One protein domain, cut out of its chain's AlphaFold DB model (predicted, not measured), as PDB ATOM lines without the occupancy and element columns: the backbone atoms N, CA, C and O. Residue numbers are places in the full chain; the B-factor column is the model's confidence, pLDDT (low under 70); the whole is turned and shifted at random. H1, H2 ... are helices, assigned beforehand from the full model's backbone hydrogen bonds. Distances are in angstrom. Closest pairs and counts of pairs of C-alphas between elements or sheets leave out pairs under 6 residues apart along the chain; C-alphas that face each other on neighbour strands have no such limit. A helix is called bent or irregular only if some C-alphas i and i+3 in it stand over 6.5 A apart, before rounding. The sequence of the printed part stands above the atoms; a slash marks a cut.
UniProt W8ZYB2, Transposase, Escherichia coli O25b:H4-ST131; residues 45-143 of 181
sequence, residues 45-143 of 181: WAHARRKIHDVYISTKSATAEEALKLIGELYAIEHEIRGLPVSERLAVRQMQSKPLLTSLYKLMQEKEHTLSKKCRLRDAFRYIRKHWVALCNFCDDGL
ATOM      1  N   TRP A  45      53.823 -29.409  42.493       95.12
ATOM      2  CA  TRP A  45      55.260 -29.211  42.248       95.12
ATOM      3  C   TRP A  45      56.159 -30.015  43.187       95.12
ATOM      4  O   TRP A  45      57.255 -30.410  42.785       95.12
ATOM      5  N   ALA A  46      55.699 -30.358  44.392       92.62
ATOM      6  CA  ALA A  46      56.472 -31.187  45.316       92.62
ATOM      7  C   ALA A  46      56.732 -32.594  44.742       92.62
ATOM      8  O   ALA A  46      57.836 -33.133  44.884       92.62
ATOM      9  N   HIS A  47      55.751 -33.170  44.037       91.06
ATOM     10  CA  HIS A  47      55.880 -34.472  43.379       91.06
ATOM     11  C   HIS A  47      56.750 -34.403  42.123       91.06
ATOM     12  O   HIS A  47      57.619 -35.259  41.932       91.06
ATOM     13  N   ALA A  48      56.579 -33.359  41.309       94.25
ATOM     14  CA  ALA A  48      57.450 -33.082  40.167       94.25
ATOM     15  C   ALA A  48      58.921 -32.933  40.600       94.25
ATOM     16  O   ALA A  48      59.806 -33.618  40.080       94.25
ATOM     17  N   ARG A  49      59.175 -32.112  41.626       96.38
ATOM     18  CA  ARG A  49      60.505 -31.865  42.198       96.38
ATOM     19  C   ARG A  49      61.152 -33.141  42.726       96.38
ATOM     20  O   ARG A  49      62.334 -33.363  42.470       96.38
ATOM     21  N   ARG A  50      60.401 -33.990  43.445       95.44
ATOM     22  CA  ARG A  50      60.925 -35.246  44.017       95.44
ATOM     23  C   ARG A  50      61.531 -36.147  42.941       95.44
ATOM     24  O   ARG A  50      62.621 -36.665  43.139       95.44
ATOM     25  N   LYS A  51      60.894 -36.254  41.770       95.06
ATOM     26  CA  LYS A  51      61.408 -37.077  40.662       95.06
ATOM     27  C   LYS A  51      62.768 -36.605  40.149       95.06
ATOM     28  O   LYS A  51      63.629 -37.438  39.891       95.06
ATOM     29  N   ILE A  52      62.977 -35.292  40.020       96.50
ATOM     30  CA  ILE A  52      64.288 -34.740  39.634       96.50
ATOM     31  C   ILE A  52      65.295 -34.940  40.772       96.50
ATOM     32  O   ILE A  52      66.426 -35.366  40.536       96.50
ATOM     33  N   HIS A  53      64.876 -34.680  42.011       97.31
ATOM     34  CA  HIS A  53      65.717 -34.817  43.196       97.31
ATOM     35  C   HIS A  53      66.256 -36.243  43.377       97.31
ATOM     36  O   HIS A  53      67.453 -36.414  43.588       97.31
ATOM     37  N   ASP A  54      65.418 -37.270  43.222       96.12
ATOM     38  CA  ASP A  54      65.836 -38.673  43.330       96.12
ATOM     39  C   ASP A  54      66.920 -39.023  42.299       96.12
ATOM     40  O   ASP A  54      67.853 -39.782  42.579       96.12
ATOM     41  N   VAL A  55      66.837 -38.433  41.103       95.75
ATOM     42  CA  VAL A  55      67.878 -38.579  40.084       95.75
ATOM     43  C   VAL A  55      69.146 -37.838  40.493       95.75
ATOM     44  O   VAL A  55      70.226 -38.426  40.415       95.75
ATOM     45  N   TYR A  56      69.042 -36.599  40.979       96.94
ATOM     46  CA  TYR A  56      70.195 -35.821  41.441       96.94
ATOM     47  C   TYR A  56      70.946 -36.517  42.581       96.94
ATOM     48  O   TYR A  56      72.167 -36.636  42.514       96.94
ATOM     49  N   ILE A  57      70.247 -37.053  43.585       96.81
ATOM     50  CA  ILE A  57      70.885 -37.785  44.688       96.81
ATOM     51  C   ILE A  57      71.687 -38.983  44.170       96.81
ATOM     52  O   ILE A  57      72.794 -39.218  44.647       96.81
ATOM     53  N   SER A  58      71.169 -39.695  43.164       94.38
ATOM     54  CA  SER A  58      71.836 -40.879  42.604       94.38
ATOM     55  C   SER A  58      72.951 -40.587  41.594       94.38
ATOM     56  O   SER A  58      73.828 -41.423  41.416       94.38
ATOM     57  N   THR A  59      72.922 -39.440  40.909       93.81
ATOM     58  CA  THR A  59      73.803 -39.181  39.749       93.81
ATOM     59  C   THR A  59      74.661 -37.932  39.866       93.81
ATOM     60  O   THR A  59      75.619 -37.801  39.113       93.81
ATOM     61  N   LYS A  60      74.294 -36.989  40.742       93.81
ATOM     62  CA  LYS A  60      74.873 -35.636  40.810       93.81
ATOM     63  C   LYS A  60      74.898 -34.924  39.454       93.81
ATOM     64  O   LYS A  60      75.804 -34.161  39.147       93.81
ATOM     65  N   SER A  61      73.885 -35.185  38.625       93.69
ATOM     66  CA  SER A  61      73.748 -34.565  37.309       93.69
ATOM     67  C   SER A  61      73.618 -33.045  37.429       93.69
ATOM     68  O   SER A  61      72.669 -32.562  38.046       93.69
ATOM     69  N   ALA A  62      74.512 -32.309  36.763       94.38
ATOM     70  CA  ALA A  62      74.457 -30.848  36.679       94.38
ATOM     71  C   ALA A  62      73.121 -30.351  36.094       94.38
ATOM     72  O   ALA A  62      72.540 -29.391  36.583       94.38
ATOM     73  N   THR A  63      72.568 -31.060  35.105       94.38
ATOM     74  CA  THR A  63      71.246 -30.746  34.544       94.38
ATOM     75  C   THR A  63      70.124 -30.905  35.575       94.38
ATOM     76  O   THR A  63      69.177 -30.121  35.593       94.38
ATOM     77  N   ALA A  64      70.200 -31.931  36.430       96.12
ATOM     78  CA  ALA A  64      69.215 -32.117  37.492       96.12
ATOM     79  C   ALA A  64      69.341 -31.022  38.561       96.12
ATOM     80  O   ALA A  64      68.329 -30.526  39.042       96.12
ATOM     81  N   GLU A  65      70.567 -30.623  38.898       97.25
ATOM     82  CA  GLU A  65      70.848 -29.515  39.816       97.25
ATOM     83  C   GLU A  65      70.303 -28.182  39.300       97.25
ATOM     84  O   GLU A  65      69.600 -27.482  40.026       97.25
ATOM     85  N   GLU A  66      70.549 -27.868  38.028       96.94
ATOM     86  CA  GLU A  66      70.045 -26.664  37.362       96.94
ATOM     87  C   GLU A  66      68.509 -26.613  37.378       96.94
ATOM     88  O   GLU A  66      67.916 -25.606  37.766       96.94
ATOM     89  N   ALA A  67      67.846 -27.729  37.058       97.00
ATOM     90  CA  ALA A  67      66.389 -27.818  37.135       97.00
ATOM     91  C   ALA A  67      65.867 -27.669  38.578       97.00
ATOM     92  O   ALA A  67      64.855 -27.006  38.807       97.00
ATOM     93  N   LEU A  68      66.552 -28.253  39.570       98.00
ATOM     94  CA  LEU A  68      66.197 -28.097  40.986       98.00
ATOM     95  C   LEU A  68      66.378 -26.663  41.477       98.00
ATOM     96  O   LEU A  68      65.591 -26.229  42.316       98.00
ATOM     97  N   LYS A  69      67.373 -25.935  40.960       98.06
ATOM     98  CA  LYS A  69      67.586 -24.521  41.274       98.06
ATOM     99  C   LYS A  69      66.405 -23.672  40.807       98.06
ATOM    100  O   LYS A  69      65.841 -22.955  41.623       98.06
ATOM    101  N   LEU A  70      65.964 -23.831  39.556       97.94
ATOM    102  CA  LEU A  70      64.792 -23.117  39.027       97.94
ATOM    103  C   LEU A  70      63.517 -23.435  39.824       97.94
ATOM    104  O   LEU A  70      62.731 -22.548  40.134       97.94
ATOM    105  N   ILE A  71      63.318 -24.698  40.217       97.75
ATOM    106  CA  ILE A  71      62.191 -25.066  41.089       97.75
ATOM    107  C   ILE A  71      62.357 -24.457  42.494       97.75
ATOM    108  O   ILE A  71      61.373 -24.090  43.130       97.75
ATOM    109  N   GLY A  72      63.585 -24.347  43.000       98.00
ATOM    110  CA  GLY A  72      63.882 -23.670  44.263       98.00
ATOM    111  C   GLY A  72      63.529 -22.183  44.228       98.00
ATOM    112  O   GLY A  72      62.890 -21.698  45.155       98.00
ATOM    113  N   GLU A  73      63.872 -21.491  43.143       98.31
ATOM    114  CA  GLU A  73      63.498 -20.091  42.901       98.31
ATOM    115  C   GLU A  73      61.974 -19.922  42.838       98.31
ATOM    116  O   GLU A  73      61.432 -18.994  43.436       98.31
ATOM    117  N   LEU A  74      61.259 -20.872  42.223       97.94
ATOM    118  CA  LEU A  74      59.795 -20.870  42.218       97.94
ATOM    119  C   LEU A  74      59.238 -20.927  43.646       97.94
ATOM    120  O   LEU A  74      58.328 -20.182  43.998       97.94
ATOM    121  N   TYR A  75      59.797 -21.801  44.483       97.06
ATOM    122  CA  TYR A  75      59.383 -21.916  45.878       97.06
ATOM    123  C   TYR A  75      59.761 -20.705  46.733       97.06
ATOM    124  O   TYR A  75      59.055 -20.428  47.701       97.06
ATOM    125  N   ALA A  76      60.833 -19.987  46.390       98.06
ATOM    126  CA  ALA A  76      61.173 -18.725  47.038       98.06
ATOM    127  C   ALA A  76      60.091 -17.669  46.766       98.06
ATOM    128  O   ALA A  76      59.557 -17.101  47.715       98.06
ATOM    129  N   ILE A  77      59.666 -17.516  45.504       97.50
ATOM    130  CA  ILE A  77      58.559 -16.618  45.130       97.50
ATOM    131  C   ILE A  77      57.278 -16.999  45.887       97.50
ATOM    132  O   ILE A  77      56.643 -16.155  46.515       97.50
ATOM    133  N   GLU A  78      56.906 -18.284  45.881       95.88
ATOM    134  CA  GLU A  78      55.695 -18.753  46.569       95.88
ATOM    135  C   GLU A  78      55.757 -18.572  48.094       95.88
ATOM    136  O   GLU A  78      54.720 -18.440  48.745       95.88
ATOM    137  N   HIS A  79      56.957 -18.573  48.681       95.44
ATOM    138  CA  HIS A  79      57.147 -18.272  50.095       95.44
ATOM    139  C   HIS A  79      56.914 -16.789  50.393       95.44
ATOM    140  O   HIS A  79      56.216 -16.480  51.355       95.44
ATOM    141  N   GLU A  80      57.443 -15.893  49.559       96.88
ATOM    142  CA  GLU A  80      57.310 -14.440  49.721       96.88
ATOM    143  C   GLU A  80      55.861 -13.964  49.594       96.88
ATOM    144  O   GLU A  80      55.421 -13.107  50.356       96.88
ATOM    145  N   ILE A  81      55.090 -14.546  48.671       95.38
ATOM    146  CA  ILE A  81      53.695 -14.140  48.436       95.38
ATOM    147  C   ILE A  81      52.682 -14.856  49.335       95.38
ATOM    148  O   ILE A  81      51.471 -14.643  49.214       95.38
ATOM    149  N   ARG A  82      53.131 -15.758  50.213       90.94
ATOM    150  CA  ARG A  82      52.227 -16.526  51.073       90.94
ATOM    151  C   ARG A  82      51.535 -15.601  52.075       90.94
ATOM    152  O   ARG A  82      52.179 -14.901  52.844       90.94
ATOM    153  N   GLY A  83      50.205 -15.672  52.111       88.88
ATOM    154  CA  GLY A  83      49.371 -14.852  52.995       88.88
ATOM    155  C   GLY A  83      48.970 -13.499  52.404       88.88
ATOM    156  O   GLY A  83      48.142 -12.819  53.003       88.88
ATOM    157  N   LEU A  84      49.492 -13.132  51.228       93.44
ATOM    158  CA  LEU A  84      49.020 -11.961  50.495       93.44
ATOM    159  C   LEU A  84      47.616 -12.192  49.906       93.44
ATOM    160  O   LEU A  84      47.214 -13.345  49.692       93.44
ATOM    161  N   PRO A  85      46.875 -11.114  49.590       94.56
ATOM    162  CA  PRO A  85      45.613 -11.205  48.867       94.56
ATOM    163  C   PRO A  85      45.739 -11.975  47.546       94.56
ATOM    164  O   PRO A  85      46.750 -11.899  46.848       94.56
ATOM    165  N   VAL A  86      44.673 -12.683  47.168       92.38
ATOM    166  CA  VAL A  86      44.597 -13.527  45.957       92.38
ATOM    167  C   VAL A  86      45.044 -12.781  44.693       92.38
ATOM    168  O   VAL A  86      45.783 -13.335  43.880       92.38
ATOM    169  N   SER A  87      44.636 -11.519  44.537       94.81
ATOM    170  CA  SER A  87      44.993 -10.672  43.394       94.81
ATOM    171  C   SER A  87      46.486 -10.332  43.342       94.81
ATOM    172  O   SER A  87      47.081 -10.362  42.267       94.81
ATOM    173  N   GLU A  88      47.110 -10.053  44.488       95.62
ATOM    174  CA  GLU A  88      48.544  -9.754  44.581       95.62
ATOM    175  C   GLU A  88      49.386 -10.997  44.298       95.62
ATOM    176  O   GLU A  88      50.331 -10.943  43.510       95.62
ATOM    177  N   ARG A  89      48.986 -12.144  44.863       95.88
ATOM    178  CA  ARG A  89      49.606 -13.439  44.553       95.88
ATOM    179  C   ARG A  89      49.579 -13.712  43.056       95.88
ATOM    180  O   ARG A  89      50.599 -14.085  42.478       95.88
ATOM    181  N   LEU A  90      48.422 -13.507  42.428       95.62
ATOM    182  CA  LEU A  90      48.249 -13.710  40.997       95.62
ATOM    183  C   LEU A  90      49.154 -12.771  40.190       95.62
ATOM    184  O   LEU A  90      49.857 -13.229  39.293       95.62
ATOM    185  N   ALA A  91      49.201 -11.483  40.539       96.62
ATOM    186  CA  ALA A  91      50.055 -10.508  39.865       96.62
ATOM    187  C   ALA A  91      51.543 -10.902  39.923       96.62
ATOM    188  O   ALA A  91      52.220 -10.907  38.891       96.62
ATOM    189  N   VAL A  92      52.042 -11.308  41.097       97.75
ATOM    190  CA  VAL A  92      53.433 -11.759  41.249       97.75
ATOM    191  C   VAL A  92      53.691 -13.042  40.464       97.75
ATOM    192  O   VAL A  92      54.700 -13.138  39.768       97.75
ATOM    193  N   ARG A  93      52.774 -14.015  40.495       97.62
ATOM    194  CA  ARG A  93      52.916 -15.260  39.724       97.62
ATOM    195  C   ARG A  93      52.985 -15.008  38.221       97.62
ATOM    196  O   ARG A  93      53.810 -15.616  37.540       97.62
ATOM    197  N   GLN A  94      52.162 -14.101  37.701       97.44
ATOM    198  CA  GLN A  94      52.203 -13.714  36.288       97.44
ATOM    199  C   GLN A  94      53.525 -13.021  35.934       97.44
ATOM    200  O   GLN A  94      54.099 -13.300  34.883       97.44
ATOM    201  N   MET A  95      54.028 -12.152  36.815       97.75
ATOM    202  CA  MET A  95      55.240 -11.366  36.571       97.75
ATOM    203  C   MET A  95      56.539 -12.160  36.760       97.75
ATOM    204  O   MET A  95      57.501 -11.918  36.037       97.75
ATOM    205  N   GLN A  96      56.585 -13.091  37.715       98.06
ATOM    206  CA  GLN A  96      57.817 -13.761  38.145       98.06
ATOM    207  C   GLN A  96      57.767 -15.278  37.925       98.06
ATOM    208  O   GLN A  96      58.627 -15.831  37.234       98.06
ATOM    209  N   SER A  97      56.738 -15.962  38.444       97.81
ATOM    210  CA  SER A  97      56.635 -17.428  38.354       97.81
ATOM    211  C   SER A  97      56.487 -17.914  36.906       97.81
ATOM    212  O   SER A  97      57.161 -18.862  36.507       97.81
ATOM    213  N   LYS A  98      55.665 -17.260  36.072       96.81
ATOM    214  CA  LYS A  98      55.461 -17.654  34.663       96.81
ATOM    215  C   LYS A  98      56.733 -17.582  33.803       96.81
ATOM    216  O   LYS A  98      57.019 -18.562  33.101       96.81
ATOM    217  N   PRO A  99      57.521 -16.488  33.822       97.50
ATOM    218  CA  PRO A  99      58.811 -16.456  33.131       97.50
ATOM    219  C   PRO A  99      59.769 -17.549  33.608       97.50
ATOM    220  O   PRO A  99      60.404 -18.209  32.786       97.50
ATOM    221  N   LEU A 100      59.822 -17.802  34.918       97.56
ATOM    222  CA  LEU A 100      60.675 -18.837  35.497       97.56
ATOM    223  C   LEU A 100      60.279 -20.246  35.027       97.56
ATOM    224  O   LEU A 100      61.130 -21.025  34.593       97.56
ATOM    225  N   LEU A 101      58.980 -20.555  35.031       97.56
ATOM    226  CA  LEU A 101      58.446 -21.806  34.490       97.56
ATOM    227  C   LEU A 101      58.740 -21.943  32.994       97.56
ATOM    228  O   LEU A 101      59.111 -23.018  32.527       97.56
ATOM    229  N   THR A 102      58.654 -20.851  32.236       96.94
ATOM    230  CA  THR A 102      59.021 -20.849  30.815       96.94
ATOM    231  C   THR A 102      60.494 -21.215  30.619       96.94
ATOM    232  O   THR A 102      60.814 -22.038  29.758       96.94
ATOM    233  N   SER A 103      61.392 -20.658  31.435       96.62
ATOM    234  CA  SER A 103      62.820 -20.999  31.427       96.62
ATOM    235  C   SER A 103      63.060 -22.466  31.787       96.62
ATOM    236  O   SER A 103      63.799 -23.154  31.084       96.62
ATOM    237  N   LEU A 104      62.372 -22.988  32.808       97.12
ATOM    238  CA  LEU A 104      62.439 -24.404  33.175       97.12
ATOM    239  C   LEU A 104      61.960 -25.316  32.036       97.12
ATOM    240  O   LEU A 104      62.593 -26.333  31.746       97.12
ATOM    241  N   TYR A 105      60.874 -24.955  31.350       96.38
ATOM    242  CA  TYR A 105      60.370 -25.726  30.216       96.38
ATOM    243  C   TYR A 105      61.359 -25.757  29.047       96.38
ATOM    244  O   TYR A 105      61.584 -26.815  28.457       96.38
ATOM    245  N   LYS A 106      61.982 -24.614  28.733       95.62
ATOM    246  CA  LYS A 106      63.033 -24.520  27.708       95.62
ATOM    247  C   LYS A 106      64.242 -25.380  28.066       95.62
ATOM    248  O   LYS A 106      64.631 -26.212  27.251       95.62
ATOM    249  N   LEU A 107      64.733 -25.278  29.303       94.62
ATOM    250  CA  LEU A 107      65.829 -26.106  29.804       94.62
ATOM    251  C   LEU A 107      65.534 -27.600  29.615       94.62
ATOM    252  O   LEU A 107      66.365 -28.342  29.095       94.62
ATOM    253  N   MET A 108      64.337 -28.056  30.003       94.19
ATOM    254  CA  MET A 108      63.957 -29.461  29.838       94.19
ATOM    255  C   MET A 108      63.960 -29.890  28.366       94.19
ATOM    256  O   MET A 108      64.454 -30.974  28.067       94.19
ATOM    257  N   GLN A 109      63.458 -29.051  27.453       92.25
ATOM    258  CA  GLN A 109      63.455 -29.346  26.014       92.25
ATOM    259  C   GLN A 109      64.865 -29.467  25.448       92.25
ATOM    260  O   GLN A 109      65.187 -30.461  24.802       92.25
ATOM    261  N   GLU A 110      65.715 -28.481  25.721       92.56
ATOM    262  CA  GLU A 110      67.088 -28.446  25.221       92.56
ATOM    263  C   GLU A 110      67.884 -29.657  25.712       92.56
ATOM    264  O   GLU A 110      68.570 -30.331  24.940       92.56
ATOM    265  N   LYS A 111      67.754 -29.982  27.000       91.00
ATOM    266  CA  LYS A 111      68.520 -31.063  27.614       91.00
ATOM    267  C   LYS A 111      67.975 -32.435  27.236       91.00
ATOM    268  O   LYS A 111      68.774 -33.352  27.069       91.00
ATOM    269  N   GLU A 112      66.666 -32.608  27.049       87.00
ATOM    270  CA  GLU A 112      66.062 -33.905  26.708       87.00
ATOM    271  C   GLU A 112      66.655 -34.524  25.428       87.00
ATOM    272  O   GLU A 112      66.879 -35.735  25.395       87.00
ATOM    273  N   HIS A 113      67.019 -33.710  24.429       84.12
ATOM    274  CA  HIS A 113      67.691 -34.178  23.208       84.12
ATOM    275  C   HIS A 113      69.116 -34.704  23.441       84.12
ATOM    276  O   HIS A 113      69.594 -35.546  22.684       84.12
ATOM    277  N   THR A 114      69.782 -34.237  24.497       86.12
ATOM    278  CA  THR A 114      71.146 -34.655  24.864       86.12
ATOM    279  C   THR A 114      71.167 -35.887  25.772       86.12
ATOM    280  O   THR A 114      72.200 -36.536  25.931       86.12
ATOM    281  N   LEU A 115      70.025 -36.235  26.378       87.50
ATOM    282  CA  LEU A 115      69.921 -37.344  27.320       87.50
ATOM    283  C   LEU A 115      69.639 -38.667  26.599       87.50
ATOM    284  O   LEU A 115      68.744 -38.786  25.761       87.50
ATOM    285  N   SER A 116      70.360 -39.716  27.000       86.06
ATOM    286  CA  SER A 116      70.116 -41.081  26.520       86.06
ATOM    287  C   SER A 116      68.682 -41.541  26.790       86.06
ATOM    288  O   SER A 116      68.058 -41.176  27.792       86.06
ATOM    289  N   LYS A 117      68.178 -42.449  25.941       80.38
ATOM    290  CA  LYS A 117      66.817 -42.978  26.070       80.38
ATOM    291  C   LYS A 117      66.539 -43.705  27.392       80.38
ATOM    292  O   LYS A 117      65.387 -43.800  27.802       80.38
ATOM    293  N   LYS A 118      67.575 -44.211  28.059       83.12
ATOM    294  CA  LYS A 118      67.460 -44.923  29.343       83.12
ATOM    295  C   LYS A 118      67.733 -44.021  30.558       83.12
ATOM    296  O   LYS A 118      67.868 -44.515  31.672       83.12
ATOM    297  N   CYS A 119      67.876 -42.711  30.352       89.12
ATOM    298  CA  CYS A 119      68.200 -41.777  31.422       89.12
ATOM    299  C   CYS A 119      66.977 -41.494  32.303       89.12
ATOM    300  O   CYS A 119      65.985 -40.940  31.836       89.12
ATOM    301  N   ARG A 120      67.091 -41.778  33.604       93.12
ATOM    302  CA  ARG A 120      66.035 -41.499  34.595       93.12
ATOM    303  C   ARG A 120      65.662 -40.014  34.672       93.12
ATOM    304  O   ARG A 120      64.507 -39.695  34.939       93.12
ATOM    305  N   LEU A 121      66.608 -39.102  34.408       93.88
ATOM    306  CA  LEU A 121      66.323 -37.660  34.358       93.88
ATOM    307  C   LEU A 121      65.356 -37.323  33.222       93.88
ATOM    308  O   LEU A 121      64.454 -36.509  33.389       93.88
ATOM    309  N   ARG A 122      65.515 -37.995  32.080       93.44
ATOM    310  CA  ARG A 122      64.625 -37.828  30.935       93.44
ATOM    311  C   ARG A 122      63.204 -38.265  31.276       93.44
ATOM    312  O   ARG A 122      62.256 -37.577  30.924       93.44
ATOM    313  N   ASP A 123      63.049 -39.367  32.004       92.69
ATOM    314  CA  ASP A 123      61.731 -39.828  32.448       92.69
ATOM    315  C   ASP A 123      61.088 -38.851  33.448       92.69
ATOM    316  O   ASP A 123      59.881 -38.610  33.383       92.69
ATOM    317  N   ALA A 124      61.888 -38.221  34.318       94.31
ATOM    318  CA  ALA A 124      61.417 -37.148  35.191       94.31
ATOM    319  C   ALA A 124      60.936 -35.922  34.389       94.31
ATOM    320  O   ALA A 124      59.840 -35.425  34.640       94.31
ATOM    321  N   PHE A 125      61.695 -35.476  33.383       94.69
ATOM    322  CA  PHE A 125      61.284 -34.371  32.506       94.69
ATOM    323  C   PHE A 125      60.041 -34.708  31.684       94.69
ATOM    324  O   PHE A 125      59.127 -33.891  31.601       94.69
ATOM    325  N   ARG A 126      59.935 -35.930  31.154       92.69
ATOM    326  CA  ARG A 126      58.727 -36.393  30.452       92.69
ATOM    327  C   ARG A 126      57.498 -36.382  31.348       92.69
ATOM    328  O   ARG A 126      56.431 -35.989  30.887       92.69
ATOM    329  N   TYR A 127      57.639 -36.787  32.609       92.50
ATOM    330  CA  TYR A 127      56.553 -36.683  33.580       92.50
ATOM    331  C   TYR A 127      56.122 -35.224  33.769       92.50
ATOM    332  O   TYR A 127      54.946 -34.915  33.612       92.50
ATOM    333  N   ILE A 128      57.064 -34.314  34.025       94.56
ATOM    334  CA  ILE A 128      56.753 -32.889  34.220       94.56
ATOM    335  C   ILE A 128      56.078 -32.301  32.978       94.56
ATOM    336  O   ILE A 128      55.061 -31.628  33.097       94.56
ATOM    337  N   ARG A 129      56.586 -32.607  31.779       93.88
ATOM    338  CA  ARG A 129      55.999 -32.162  30.507       93.88
ATOM    339  C   ARG A 129      54.587 -32.704  30.296       93.88
ATOM    340  O   ARG A 129      53.716 -31.953  29.872       93.88
ATOM    341  N   LYS A 130      54.342 -33.980  30.619       92.44
ATOM    342  CA  LYS A 130      53.005 -34.593  30.533       92.44
ATOM    343  C   LYS A 130      51.986 -33.843  31.399       92.44
ATOM    344  O   LYS A 130      50.849 -33.680  30.978       92.44
ATOM    345  N   HIS A 131      52.402 -33.378  32.575       91.75
ATOM    346  CA  HIS A 131      51.545 -32.684  33.538       91.75
ATOM    347  C   HIS A 131      51.726 -31.156  33.516       91.75
ATOM    348  O   HIS A 131      51.308 -30.478  34.449       91.75
ATOM    349  N   TRP A 132      52.341 -30.597  32.466       94.81
ATOM    350  CA  TRP A 132      52.766 -29.194  32.444       94.81
ATOM    351  C   TRP A 132      51.615 -28.210  32.640       94.81
ATOM    352  O   TRP A 132      51.737 -27.282  33.434       94.81
ATOM    353  N   VAL A 133      50.488 -28.439  31.959       92.69
ATOM    354  CA  VAL A 133      49.298 -27.582  32.067       92.69
ATOM    355  C   VAL A 133      48.801 -27.560  33.511       92.69
ATOM    356  O   VAL A 133      48.711 -26.494  34.109       92.69
ATOM    357  N   ALA A 134      48.596 -28.736  34.112       92.19
ATOM    358  CA  ALA A 134      48.180 -28.847  35.505       92.19
ATOM    359  C   ALA A 134      49.174 -28.166  36.460       92.19
ATOM    360  O   ALA A 134      48.775 -27.414  37.346       92.19
ATOM    361  N   LEU A 135      50.477 -28.380  36.259       94.56
ATOM    362  CA  LEU A 135      51.537 -27.755  37.053       94.56
ATOM    363  C   LEU A 135      51.591 -26.229  36.899       94.56
ATOM    364  O   LEU A 135      52.121 -25.576  37.790       94.56
ATOM    365  N   CYS A 136      51.072 -25.650  35.815       95.19
ATOM    366  CA  CYS A 136      51.059 -24.200  35.596       95.19
ATOM    367  C   CYS A 136      49.762 -23.518  36.042       95.19
ATOM    368  O   CYS A 136      49.778 -22.309  36.245       95.19
ATOM    369  N   ASN A 137      48.663 -24.254  36.231       93.12
ATOM    370  CA  ASN A 137      47.348 -23.659  36.504       93.12
ATOM    371  C   ASN A 137      47.312 -22.778  37.767       93.12
ATOM    372  O   ASN A 137      46.571 -21.802  37.806       93.12
ATOM    373  N   PHE A 138      48.164 -23.037  38.768       92.50
ATOM    374  CA  PHE A 138      48.276 -22.161  39.946       92.50
ATOM    375  C   PHE A 138      48.780 -20.744  39.611       92.50
ATOM    376  O   PHE A 138      48.566 -19.810  40.380       92.50
ATOM    377  N   CYS A 139      49.460 -20.555  38.477       94.00
ATOM    378  CA  CYS A 139      49.853 -19.227  38.024       94.00
ATOM    379  C   CYS A 139      48.666 -18.408  37.524       94.00
ATOM    380  O   CYS A 139      48.772 -17.188  37.531       94.00
ATOM    381  N   ASP A 140      47.580 -19.052  37.096       90.00
ATOM    382  CA  ASP A 140      46.383 -18.406  36.548       90.00
ATOM    383  C   ASP A 140      45.216 -18.358  37.548       90.00
ATOM    384  O   ASP A 140      44.248 -17.635  37.328       90.00
ATOM    385  N   ASP A 141      45.342 -19.052  38.681       86.75
ATOM    386  CA  ASP A 141      44.378 -19.046  39.777       86.75
ATOM    387  C   ASP A 141      45.073 -18.739  41.114       86.75
ATOM    388  O   ASP A 141      45.903 -19.505  41.611       86.75
ATOM    389  N   GLY A 142      44.740 -17.591  41.712       81.56
ATOM    390  CA  GLY A 142      45.354 -17.128  42.959       81.56
ATOM    391  C   GLY A 142      44.909 -17.883  44.224       81.56
ATOM    392  O   GLY A 142      45.508 -17.672  45.282       81.56
ATOM    393  N   LEU A 143      43.879 -18.736  44.146       83.94
ATOM    394  CA  LEU A 143      43.447 -19.623  45.234       83.94
ATOM    395  C   LEU A 143      44.203 -20.954  45.209       83.94
ATOM    396  O   LEU A 143      44.395 -21.568  46.258       83.94
TER     397      LEU A 143
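Overview. This is residues 45 to 143 of the 181 residues of the protein "Transposase" of Escherichia coli O25b:H4-ST131 (UniProt W8ZYB2). Four sides of helix make an elongated bundle: H1 and H2 form a helical hairpin, the arm H3b of the bent helix H3 runs back beside H2, and the short helices H4 and H5, one after the other with a corner between them, make the fourth side. H4 packs on H1 and closes the ring, while H3a, the other arm of H3, reaches out at one end. The printed part has 99 residues, with five named helices in the order H1 to H5 and no named strand, class all helix. It is compact, with a radius of gyration of the C-alphas of 14.0 A and spans of 44 by 22 by 18 A.

Along the chain. H1, residues 45 to 59, begins at C-alpha 45 (55.260, -29.211, 42.248) and is 21.2 A long. H2, residues 62 to 80, is 27.1 A long. H3, residues 86 to 112, was assigned as one helix by its hydrogen bonds but is bent, with C-alphas 95 and 98 6.6 A apart; its arms are H3a, residues 86 to 95, 14.4 A, and H3b, residues 98 to 112, 21.0 A. H4, residues 120 to 130, is 15.3 A long. H5, residues 132 to 139, 11.8 A, is irregular, with C-alphas 135 and 138 7.1 A apart, and ends at C-alpha 139 (49.853, -19.227, 38.024).

Arrangement. H1 touches H4 at a shallow tilt of 15 degrees, opposite ways, closest at the C-alphas of Lys 51 and Ala 124, 5.5 A. H2 touches H3b at a shallow tilt of 12 degrees, opposite ways, closest at those of Leu 70 and Leu 104, 6.4 A. Every O i to N i+4 pair is within hydrogen-bond range in H2, H3a, H3b and H4; H1 has 9 of 11, H5 2 of 4.

Size, cuts and confidence. The printed part has no cut and no long link. No printed residue is under pLDDT 70.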